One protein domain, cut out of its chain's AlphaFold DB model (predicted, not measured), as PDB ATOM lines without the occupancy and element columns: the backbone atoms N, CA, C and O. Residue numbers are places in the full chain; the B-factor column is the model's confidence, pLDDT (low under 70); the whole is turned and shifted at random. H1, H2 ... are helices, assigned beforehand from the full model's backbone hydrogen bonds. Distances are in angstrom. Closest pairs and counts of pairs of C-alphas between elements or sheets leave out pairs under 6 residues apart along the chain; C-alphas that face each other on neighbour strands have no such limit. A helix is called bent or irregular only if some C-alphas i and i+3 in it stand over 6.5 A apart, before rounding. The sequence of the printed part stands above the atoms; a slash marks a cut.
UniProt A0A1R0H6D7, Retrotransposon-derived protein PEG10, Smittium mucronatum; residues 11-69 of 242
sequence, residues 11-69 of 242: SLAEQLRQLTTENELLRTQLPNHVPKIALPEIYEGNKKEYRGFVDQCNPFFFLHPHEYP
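This is residues 11 to 69 of the 242 residues of the protein "Retrotransposon-derived protein PEG10" of Smittium mucronatum (UniProt A0A1R0H6D7). A lone helix, H1, sticks out as a free arm at one end of a long, thin model, and a loose hairpin-like head lies at the other end. In the head the long link after H1 runs out past H2 to the far end, and the chain then folds back through H2. The printed part has 59 residues with two named helices, H1 then H2, and no named strand; the class is all helix. The whole is extended, with a radius of gyration of the C-alphas of 19.1 A, and a rod spanning 62 by 21 by 13 A.

H1, residues 11 to 29, stands free, as do residues 30 to 33 after it. H2, residues 50 to 63, is apart from H1: no C-alpha of the one is within 8 A of the other. Residues 46 to 51, of which 50 and 51 belong to H2, also stand free. In H1 every O i to N i+4 pair is within hydrogen-bond range; in H2 it is 8 of 10.

H1 begins at C-alpha 11, (-19.297, -17.385, 136.697), and measures 26.7 A to C-alpha 29, (-0.302, -17.033, 117.929). H2 measures 20.8 A and ends at C-alpha 63, (10.027, -31.517, 118.919). H2 is irregular, but only just: C-alphas 56 and 59 are 6.6 A apart.

The two C-alphas farthest apart are those of Ser 11 and Lys 48, at 62.8 A. Without the stretches that stand free, the body has 30 residues and spans 27 by 19 by 12 A. The link from H1 to H2, 20 residues, is long. The printed part has no cut. Its mean pLDDT is 79.6, and residues 28 to 38 and residue 66 are under 70.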
ATOM      1  N   SER A  11     -20.519 -18.193 136.715       93.88
ATOM      2  CA  SER A  11     -19.297 -17.385 136.697       93.88
ATOM      3  C   SER A  11     -18.050 -18.236 136.436       93.88
ATOM      4  O   SER A  11     -17.226 -17.869 135.604       93.88
ATOM      5  N   LEU A  12     -17.940 -19.408 137.069       93.94
ATOM      6  CA  LEU A  12     -16.823 -20.327 136.852       93.94
ATOM      7  C   LEU A  12     -16.830 -20.914 135.429       93.94
ATOM      8  O   LEU A  12     -15.782 -21.061 134.808       93.94
ATOM      9  N   ALA A  13     -18.011 -21.232 134.888       93.88
ATOM     10  CA  ALA A  13     -18.154 -21.713 133.515       93.88
ATOM     11  C   ALA A  13     -17.764 -20.640 132.486       93.88
ATOM     12  O   ALA A  13     -17.134 -20.959 131.479       93.88
ATOM     13  N   GLU A  14     -18.097 -19.375 132.752       95.38
ATOM     14  CA  GLU A  14     -17.665 -18.225 131.955       95.38
ATOM     15  C   GLU A  14     -16.132 -18.107 131.957       95.38
ATOM     16  O   GLU A  14     -15.517 -18.002 130.897       95.38
ATOM     17  N   GLN A  15     -15.506 -18.218 133.133       94.56
ATOM     18  CA  GLN A  15     -14.049 -18.176 133.284       94.56
ATOM     19  C   GLN A  15     -13.355 -19.322 132.539       94.56
ATOM     20  O   GLN A  15     -12.356 -19.095 131.861       94.56
ATOM     21  N   LEU A  16     -13.890 -20.546 132.604       94.12
ATOM     22  CA  LEU A  16     -13.345 -21.682 131.852       94.12
ATOM     23  C   LEU A  16     -13.453 -21.474 130.341       94.12
ATOM     24  O   LEU A  16     -12.514 -21.796 129.617       94.12
ATOM     25  N   ARG A  17     -14.565 -20.910 129.855       94.75
ATOM     26  CA  ARG A  17     -14.721 -20.562 128.435       94.75
ATOM     27  C   ARG A  17     -13.706 -19.509 128.014       94.75
ATOM     28  O   ARG A  17     -13.040 -19.708 127.008       94.75
ATOM     29  N   GLN A  18     -13.537 -18.450 128.805       94.81
ATOM     30  CA  GLN A  18     -12.553 -17.399 128.535       94.81
ATOM     31  C   GLN A  18     -11.128 -17.955 128.481       94.81
ATOM     32  O   GLN A  18     -10.433 -17.730 127.495       94.81
ATOM     33  N   LEU A  19     -10.732 -18.755 129.476       91.94
ATOM     34  CA  LEU A  19      -9.424 -19.415 129.498       91.94
ATOM     35  C   LEU A  19      -9.234 -20.371 128.317       91.94
ATOM     36  O   LEU A  19      -8.128 -20.491 127.800       91.94
ATOM     37  N   THR A  20     -10.293 -21.054 127.879       92.44
ATOM     38  CA  THR A  20     -10.233 -21.948 126.711       92.44
ATOM     39  C   THR A  20      -9.985 -21.148 125.435       92.44
ATOM     40  O   THR A  20      -9.053 -21.463 124.700       92.44
ATOM     41  N   THR A  21     -10.748 -20.073 125.217       93.62
ATOM     42  CA  THR A  21     -10.577 -19.173 124.068       93.62
ATOM     43  C   THR A  21      -9.204 -18.503 124.074       93.62
ATOM     44  O   THR A  21      -8.568 -18.395 123.031       93.62
ATOM     45  N   GLU A  22      -8.714 -18.081 125.242       91.06
ATOM     46  CA  GLU A  22      -7.379 -17.498 125.396       91.06
ATOM     47  C   GLU A  22      -6.278 -18.518 125.079       91.06
ATOM     48  O   GLU A  22      -5.358 -18.209 124.330       91.06
ATOM     49  N   ASN A  23      -6.392 -19.760 125.563       83.38
ATOM     50  CA  ASN A  23      -5.454 -20.831 125.214       83.38
ATOM     51  C   ASN A  23      -5.472 -21.154 123.715       83.38
ATOM     52  O   ASN A  23      -4.427 -21.438 123.136       83.38
ATOM     53  N   GLU A  24      -6.636 -21.116 123.073       86.69
ATOM     54  CA  GLU A  24      -6.779 -21.335 121.632       86.69
ATOM     55  C   GLU A  24      -6.171 -20.180 120.817       86.69
ATOM     56  O   GLU A  24      -5.456 -20.396 119.835       86.69
ATOM     57  N   LEU A  25      -6.354 -18.946 121.284       87.00
ATOM     58  CA  LEU A  25      -5.733 -17.751 120.721       87.00
ATOM     59  C   LEU A  25      -4.202 -17.762 120.899       87.00
ATOM     60  O   LEU A  25      -3.465 -17.466 119.965       87.00
ATOM     61  N   LEU A  26      -3.695 -18.189 122.055       79.00
ATOM     62  CA  LEU A  26      -2.258 -18.374 122.286       79.00
ATOM     63  C   LEU A  26      -1.680 -19.517 121.435       79.00
ATOM     64  O   LEU A  26      -0.579 -19.395 120.906       79.00
ATOM     65  N   ARG A  27      -2.434 -20.605 121.233       71.00
ATOM     66  CA  ARG A  27      -2.060 -21.713 120.334       71.00
ATOM     67  C   ARG A  27      -1.987 -21.297 118.869       71.00
ATOM     68  O   ARG A  27      -1.160 -21.830 118.143       71.00
ATOM     69  N   THR A  28      -2.830 -20.360 118.444       67.81
ATOM     70  CA  THR A  28      -2.831 -19.822 117.072       67.81
ATOM     71  C   THR A  28      -1.810 -18.703 116.864       67.81
ATOM     72  O   THR A  28      -1.402 -18.463 115.729       67.81
ATOM     73  N   GLN A  29      -1.369 -18.042 117.941       67.19
ATOM     74  CA  GLN A  29      -0.302 -17.033 117.929       67.19
ATOM     75  C   GLN A  29       1.101 -17.606 118.140       67.19
ATOM     76  O   GLN A  29       2.084 -16.934 117.818       67.19
ATOM     77  N   LEU A  30       1.224 -18.839 118.642       54.66
ATOM     78  CA  LEU A  30       2.472 -19.585 118.529       54.66
ATOM     79  C   LEU A  30       2.800 -19.697 117.035       54.66
ATOM     80  O   LEU A  30       1.935 -20.118 116.262       54.66
ATOM     81  N   PRO A  31       4.012 -19.315 116.595       50.00
ATOM     82  CA  PRO A  31       4.392 -19.522 115.215       50.00
ATOM     83  C   PRO A  31       4.166 -20.997 114.891       50.00
ATOM     84  O   PRO A  31       4.823 -21.866 115.455       50.00
ATOM     85  N   ASN A  32       3.263 -21.270 113.946       52.75
ATOM     86  CA  ASN A  32       2.993 -22.595 113.366       52.75
ATOM     87  C   ASN A  32       4.210 -23.189 112.632       52.75
ATOM     88  O   ASN A  32       4.102 -24.122 111.838       52.75
ATOM     89  N   HIS A  33       5.391 -22.646 112.883       51.44
ATOM     90  CA  HIS A  33       6.637 -23.239 112.500       51.44
ATOM     91  C   HIS A  33       6.995 -24.264 113.575       51.44
ATOM     92  O   HIS A  33       7.896 -24.049 114.376       51.44
ATOM     93  N   VAL A  34       6.338 -25.429 113.546       50.53
ATOM     94  CA  VAL A  34       7.137 -26.641 113.748       50.53
ATOM     95  C   VAL A  34       8.194 -26.533 112.649       50.53
ATOM     96  O   VAL A  34       7.806 -26.452 111.476       50.53
ATOM     97  N   PRO A  35       9.494 -26.362 112.957       54.88
ATOM     98  CA  PRO A  35      10.528 -26.474 111.940       54.88
ATOM     99  C   PRO A  35      10.196 -27.704 111.104       54.88
ATOM    100  O   PRO A  35      10.066 -28.795 111.654       54.88
ATOM    101  N   LYS A  36       9.942 -27.523 109.803       56.88
ATOM    102  CA  LYS A  36       9.797 -28.642 108.871       56.88
ATOM    103  C   LYS A  36      11.182 -29.257 108.746       56.88
ATOM    104  O   LYS A  36      11.916 -28.963 107.809       56.88
ATOM    105  N   ILE A  37      11.584 -30.002 109.766       65.25
ATOM    106  CA  ILE A  37      12.792 -30.801 109.733       65.25
ATOM    107  C   ILE A  37      12.489 -31.877 108.699       65.25
ATOM    108  O   ILE A  37      11.433 -32.515 108.752       65.25
ATOM    109  N   ALA A  38      13.359 -32.009 107.702       68.31
ATOM    110  CA  ALA A  38      13.256 -33.109 106.763       68.31
ATOM    111  C   ALA A  38      13.293 -34.421 107.557       68.31
ATOM    112  O   ALA A  38      14.087 -34.553 108.490       68.31
ATOM    113  N   LEU A  39      12.412 -35.362 107.213       72.88
ATOM    114  CA  LEU A  39      12.453 -36.691 107.809       72.88
ATOM    115  C   LEU A  39      13.863 -37.268 107.556       72.88
ATOM    116  O   LEU A  39      14.320 -37.170 106.414       72.88
ATOM    117  N   PRO A  40      14.555 -37.808 108.576       80.19
ATOM    118  CA  PRO A  40      15.895 -38.360 108.401       80.19
ATOM    119  C   PRO A  40      15.931 -39.375 107.257       80.19
ATOM    120  O   PRO A  40      14.996 -40.163 107.092       80.19
ATOM    121  N   GLU A  41      17.003 -39.360 106.466       78.44
ATOM    122  CA  GLU A  41      17.186 -40.347 105.399       78.44
ATOM    123  C   GLU A  41      17.270 -41.768 105.982       78.44
ATOM    124  O   GLU A  41      17.723 -41.977 107.111       78.44
ATOM    125  N   ILE A  42      16.811 -42.762 105.216       79.69
ATOM    126  CA  ILE A  42      16.821 -44.166 105.644       79.69
ATOM    127  C   ILE A  42      18.274 -44.594 105.882       79.69
ATOM    128  O   ILE A  42      19.101 -44.556 104.976       79.69
ATOM    129  N   TYR A  43      18.583 -45.021 107.106       84.69
ATOM    130  CA  TYR A  43      19.923 -45.455 107.484       84.69
ATOM    131  C   TYR A  43      20.144 -46.936 107.170       84.69
ATOM    132  O   TYR A  43      19.532 -47.812 107.779       84.69
ATOM    133  N   GLU A  44      21.076 -47.225 106.263       86.69
ATOM    134  CA  GLU A  44      21.386 -48.592 105.818       86.69
ATOM    135  C   GLU A  44      22.379 -49.346 106.727       86.69
ATOM    136  O   GLU A  44      22.763 -50.477 106.435       86.69
ATOM    137  N   GLY A  45      22.808 -48.758 107.853       83.25
ATOM    138  CA  GLY A  45      23.675 -49.442 108.827       83.25
ATOM    139  C   GLY A  45      25.176 -49.150 108.709       83.25
ATOM    140  O   GLY A  45      25.977 -49.763 109.420       83.25
ATOM    141  N   ASN A  46      25.593 -48.206 107.860       89.81
ATOM    142  CA  ASN A  46      26.999 -47.834 107.711       89.81
ATOM    143  C   ASN A  46      27.524 -47.016 108.909       89.81
ATOM    144  O   ASN A  46      27.164 -45.858 109.119       89.81
ATOM    145  N   LYS A  47      28.488 -47.574 109.651       85.06
ATOM    146  CA  LYS A  47      29.078 -46.953 110.854       85.06
ATOM    147  C   LYS A  47      29.611 -45.527 110.642       85.06
ATOM    148  O   LYS A  47      29.630 -44.750 111.594       85.06
ATOM    149  N   LYS A  48      30.064 -45.175 109.432       87.75
ATOM    150  CA  LYS A  48      30.567 -43.821 109.126       87.75
ATOM    151  C   LYS A  48      29.449 -42.774 109.049       87.75
ATOM    152  O   LYS A  48      29.694 -41.615 109.363       87.75
ATOM    153  N   GLU A  49      28.242 -43.190 108.682       85.88
ATOM    154  CA  GLU A  49      27.061 -42.332 108.500       85.88
ATOM    155  C   GLU A  49      26.164 -42.302 109.743       85.88
ATOM    156  O   GLU A  49      25.367 -41.380 109.901       85.88
ATOM    157  N   TYR A  50      26.355 -43.247 110.672       86.12
ATOM    158  CA  TYR A  50      25.606 -43.356 111.929       86.12
ATOM    159  C   TYR A  50      25.449 -42.023 112.665       86.12
ATOM    160  O   TYR A  50      24.348 -41.661 113.071       86.12
ATOM    161  N   ARG A  51      26.550 -41.279 112.840       88.06
ATOM    162  CA  ARG A  51      26.527 -40.027 113.605       88.06
ATOM    163  C   ARG A  51      25.684 -38.958 112.908       88.06
ATOM    164  O   ARG A  51      24.851 -38.343 113.557       88.06
ATOM    165  N   GLY A  52      25.857 -38.806 111.593       86.62
ATOM    166  CA  GLY A  52      25.077 -37.858 110.795       86.62
ATOM    167  C   GLY A  52      23.588 -38.197 110.787       86.62
ATOM    168  O   GLY A  52      22.762 -37.299 110.899       86.62
ATOM    169  N   PHE A  53      23.245 -39.485 110.740       87.69
ATOM    170  CA  PHE A  53      21.864 -39.945 110.870       87.69
ATOM    171  C   PHE A  53      21.266 -39.630 112.253       87.69
ATOM    172  O   PHE A  53      20.181 -39.066 112.339       87.69
ATOM    173  N   VAL A  54      21.981 -39.927 113.346       86.75
ATOM    174  CA  VAL A  54      21.517 -39.606 114.711       86.75
ATOM    175  C   VAL A  54      21.318 -38.099 114.890       86.75
ATOM    176  O   VAL A  54      20.318 -37.677 115.470       86.75
ATOM    177  N   ASP A  55      22.222 -37.283 114.345       86.31
ATOM    178  CA  ASP A  55      22.116 -35.823 114.390       86.31
ATOM    179  C   ASP A  55      20.884 -35.303 113.622       86.31
ATOM    180  O   ASP A  55      20.294 -34.303 114.030       86.31
ATOM    181  N   GLN A  56      20.443 -36.000 112.567       83.69
ATOM    182  CA  GLN A  56      19.190 -35.700 111.859       83.69
ATOM    183  C   GLN A  56      17.947 -36.128 112.658       83.69
ATOM    184  O   GLN A  56      16.954 -35.401 112.677       83.69
ATOM    185  N   CYS A  57      17.989 -37.274 113.345       83.00
ATOM    186  CA  CYS A  57      16.867 -37.778 114.149       83.00
ATOM    187  C   CYS A  57      16.629 -36.973 115.434       83.00
ATOM    188  O   CYS A  57      15.484 -36.783 115.841       83.00
ATOM    189  N   ASN A  58      17.694 -36.496 116.081       85.19
ATOM    190  CA  ASN A  58      17.615 -35.852 117.393       85.19
ATOM    191  C   ASN A  58      16.619 -34.673 117.432       85.19
ATOM    192  O   ASN A  58      15.727 -34.691 118.283       85.19
ATOM    193  N   PRO A  59      16.679 -33.679 116.521       83.50
ATOM    194  CA  PRO A  59      15.709 -32.585 116.478       83.50
ATOM    195  C   PRO A  59      14.250 -33.048 116.361       83.50
ATOM    196  O   PRO A  59      13.369 -32.430 116.954       83.50
ATOM    197  N   PHE A  60      13.992 -34.143 115.643       81.06
ATOM    198  CA  PHE A  60      12.649 -34.700 115.499       81.06
ATOM    199  C   PHE A  60      12.126 -35.253 116.833       81.06
ATOM    200  O   PHE A  60      11.015 -34.924 117.241       81.06
ATOM    201  N   PHE A  61      12.954 -35.994 117.576       81.62
ATOM    202  CA  PHE A  61      12.588 -36.479 118.912       81.62
ATOM    203  C   PHE A  61      12.350 -35.333 119.906       81.62
ATOM    204  O   PHE A  61      11.389 -35.374 120.670       81.62
ATOM    205  N   PHE A  62      13.167 -34.273 119.860       79.94
ATOM    206  CA  PHE A  62      13.015 -33.112 120.747       79.94
ATOM    207  C   PHE A  62      11.736 -32.304 120.498       79.94
ATOM    208  O   PHE A  62      11.185 -31.735 121.439       79.94
ATOM    209  N   LEU A  63      11.264 -32.230 119.251       80.06
ATOM    210  CA  LEU A  63      10.027 -31.517 118.919       80.06
ATOM    211  C   LEU A  63       8.759 -32.338 119.177       80.06
ATOM    212  O   LEU A  63       7.679 -31.759 119.295       80.06
ATOM    213  N   HIS A  64       8.886 -33.660 119.300       74.19
ATOM    214  CA  HIS A  64       7.770 -34.581 119.508       74.19
ATOM    215  C   HIS A  64       7.924 -35.411 120.800       74.19
ATOM    216  O   HIS A  64       7.857 -36.640 120.751       74.19
ATOM    217  N   PRO A  65       8.066 -34.776 121.982       71.75
ATOM    218  CA  PRO A  65       8.330 -35.488 123.239       71.75
ATOM    219  C   PRO A  65       7.202 -36.447 123.654       71.75
ATOM    220  O   PRO A  65       7.454 -37.460 124.293       71.75
ATOM    221  N   HIS A  66       5.952 -36.181 123.253       69.81
ATOM    222  CA  HIS A  66       4.822 -37.077 123.535       69.81
ATOM    223  C   HIS A  66       4.821 -38.337 122.644       69.81
ATOM    224  O   HIS A  66       4.231 -39.355 123.001       69.81
ATOM    225  N   GLU A  67       5.451 -38.283 121.472       73.12
ATOM    226  CA  GLU A  67       5.526 -39.417 120.541       73.12
ATOM    227  C   GLU A  67       6.825 -40.213 120.732       73.12
ATOM    228  O   GLU A  67       6.848 -41.429 120.544       73.12
ATOM    229  N   TYR A  68       7.877 -39.544 121.216       70.69
ATOM    230  CA  TYR A  68       9.181 -40.126 121.520       70.69
ATOM    231  C   TYR A  68       9.617 -39.785 122.954       70.69
ATOM    232  O   TYR A  68      10.532 -38.978 123.135       70.69
ATOM    233  N   PRO A  69       8.997 -40.402 123.983       72.88
ATOM    234  CA  PRO A  69       9.400 -40.186 125.366       72.88
ATOM    235  C   PRO A  69      10.864 -40.567 125.544       72.88
ATOM    236  O   PRO A  69      11.285 -41.670 125.164       72.88
TER     237      PRO A  69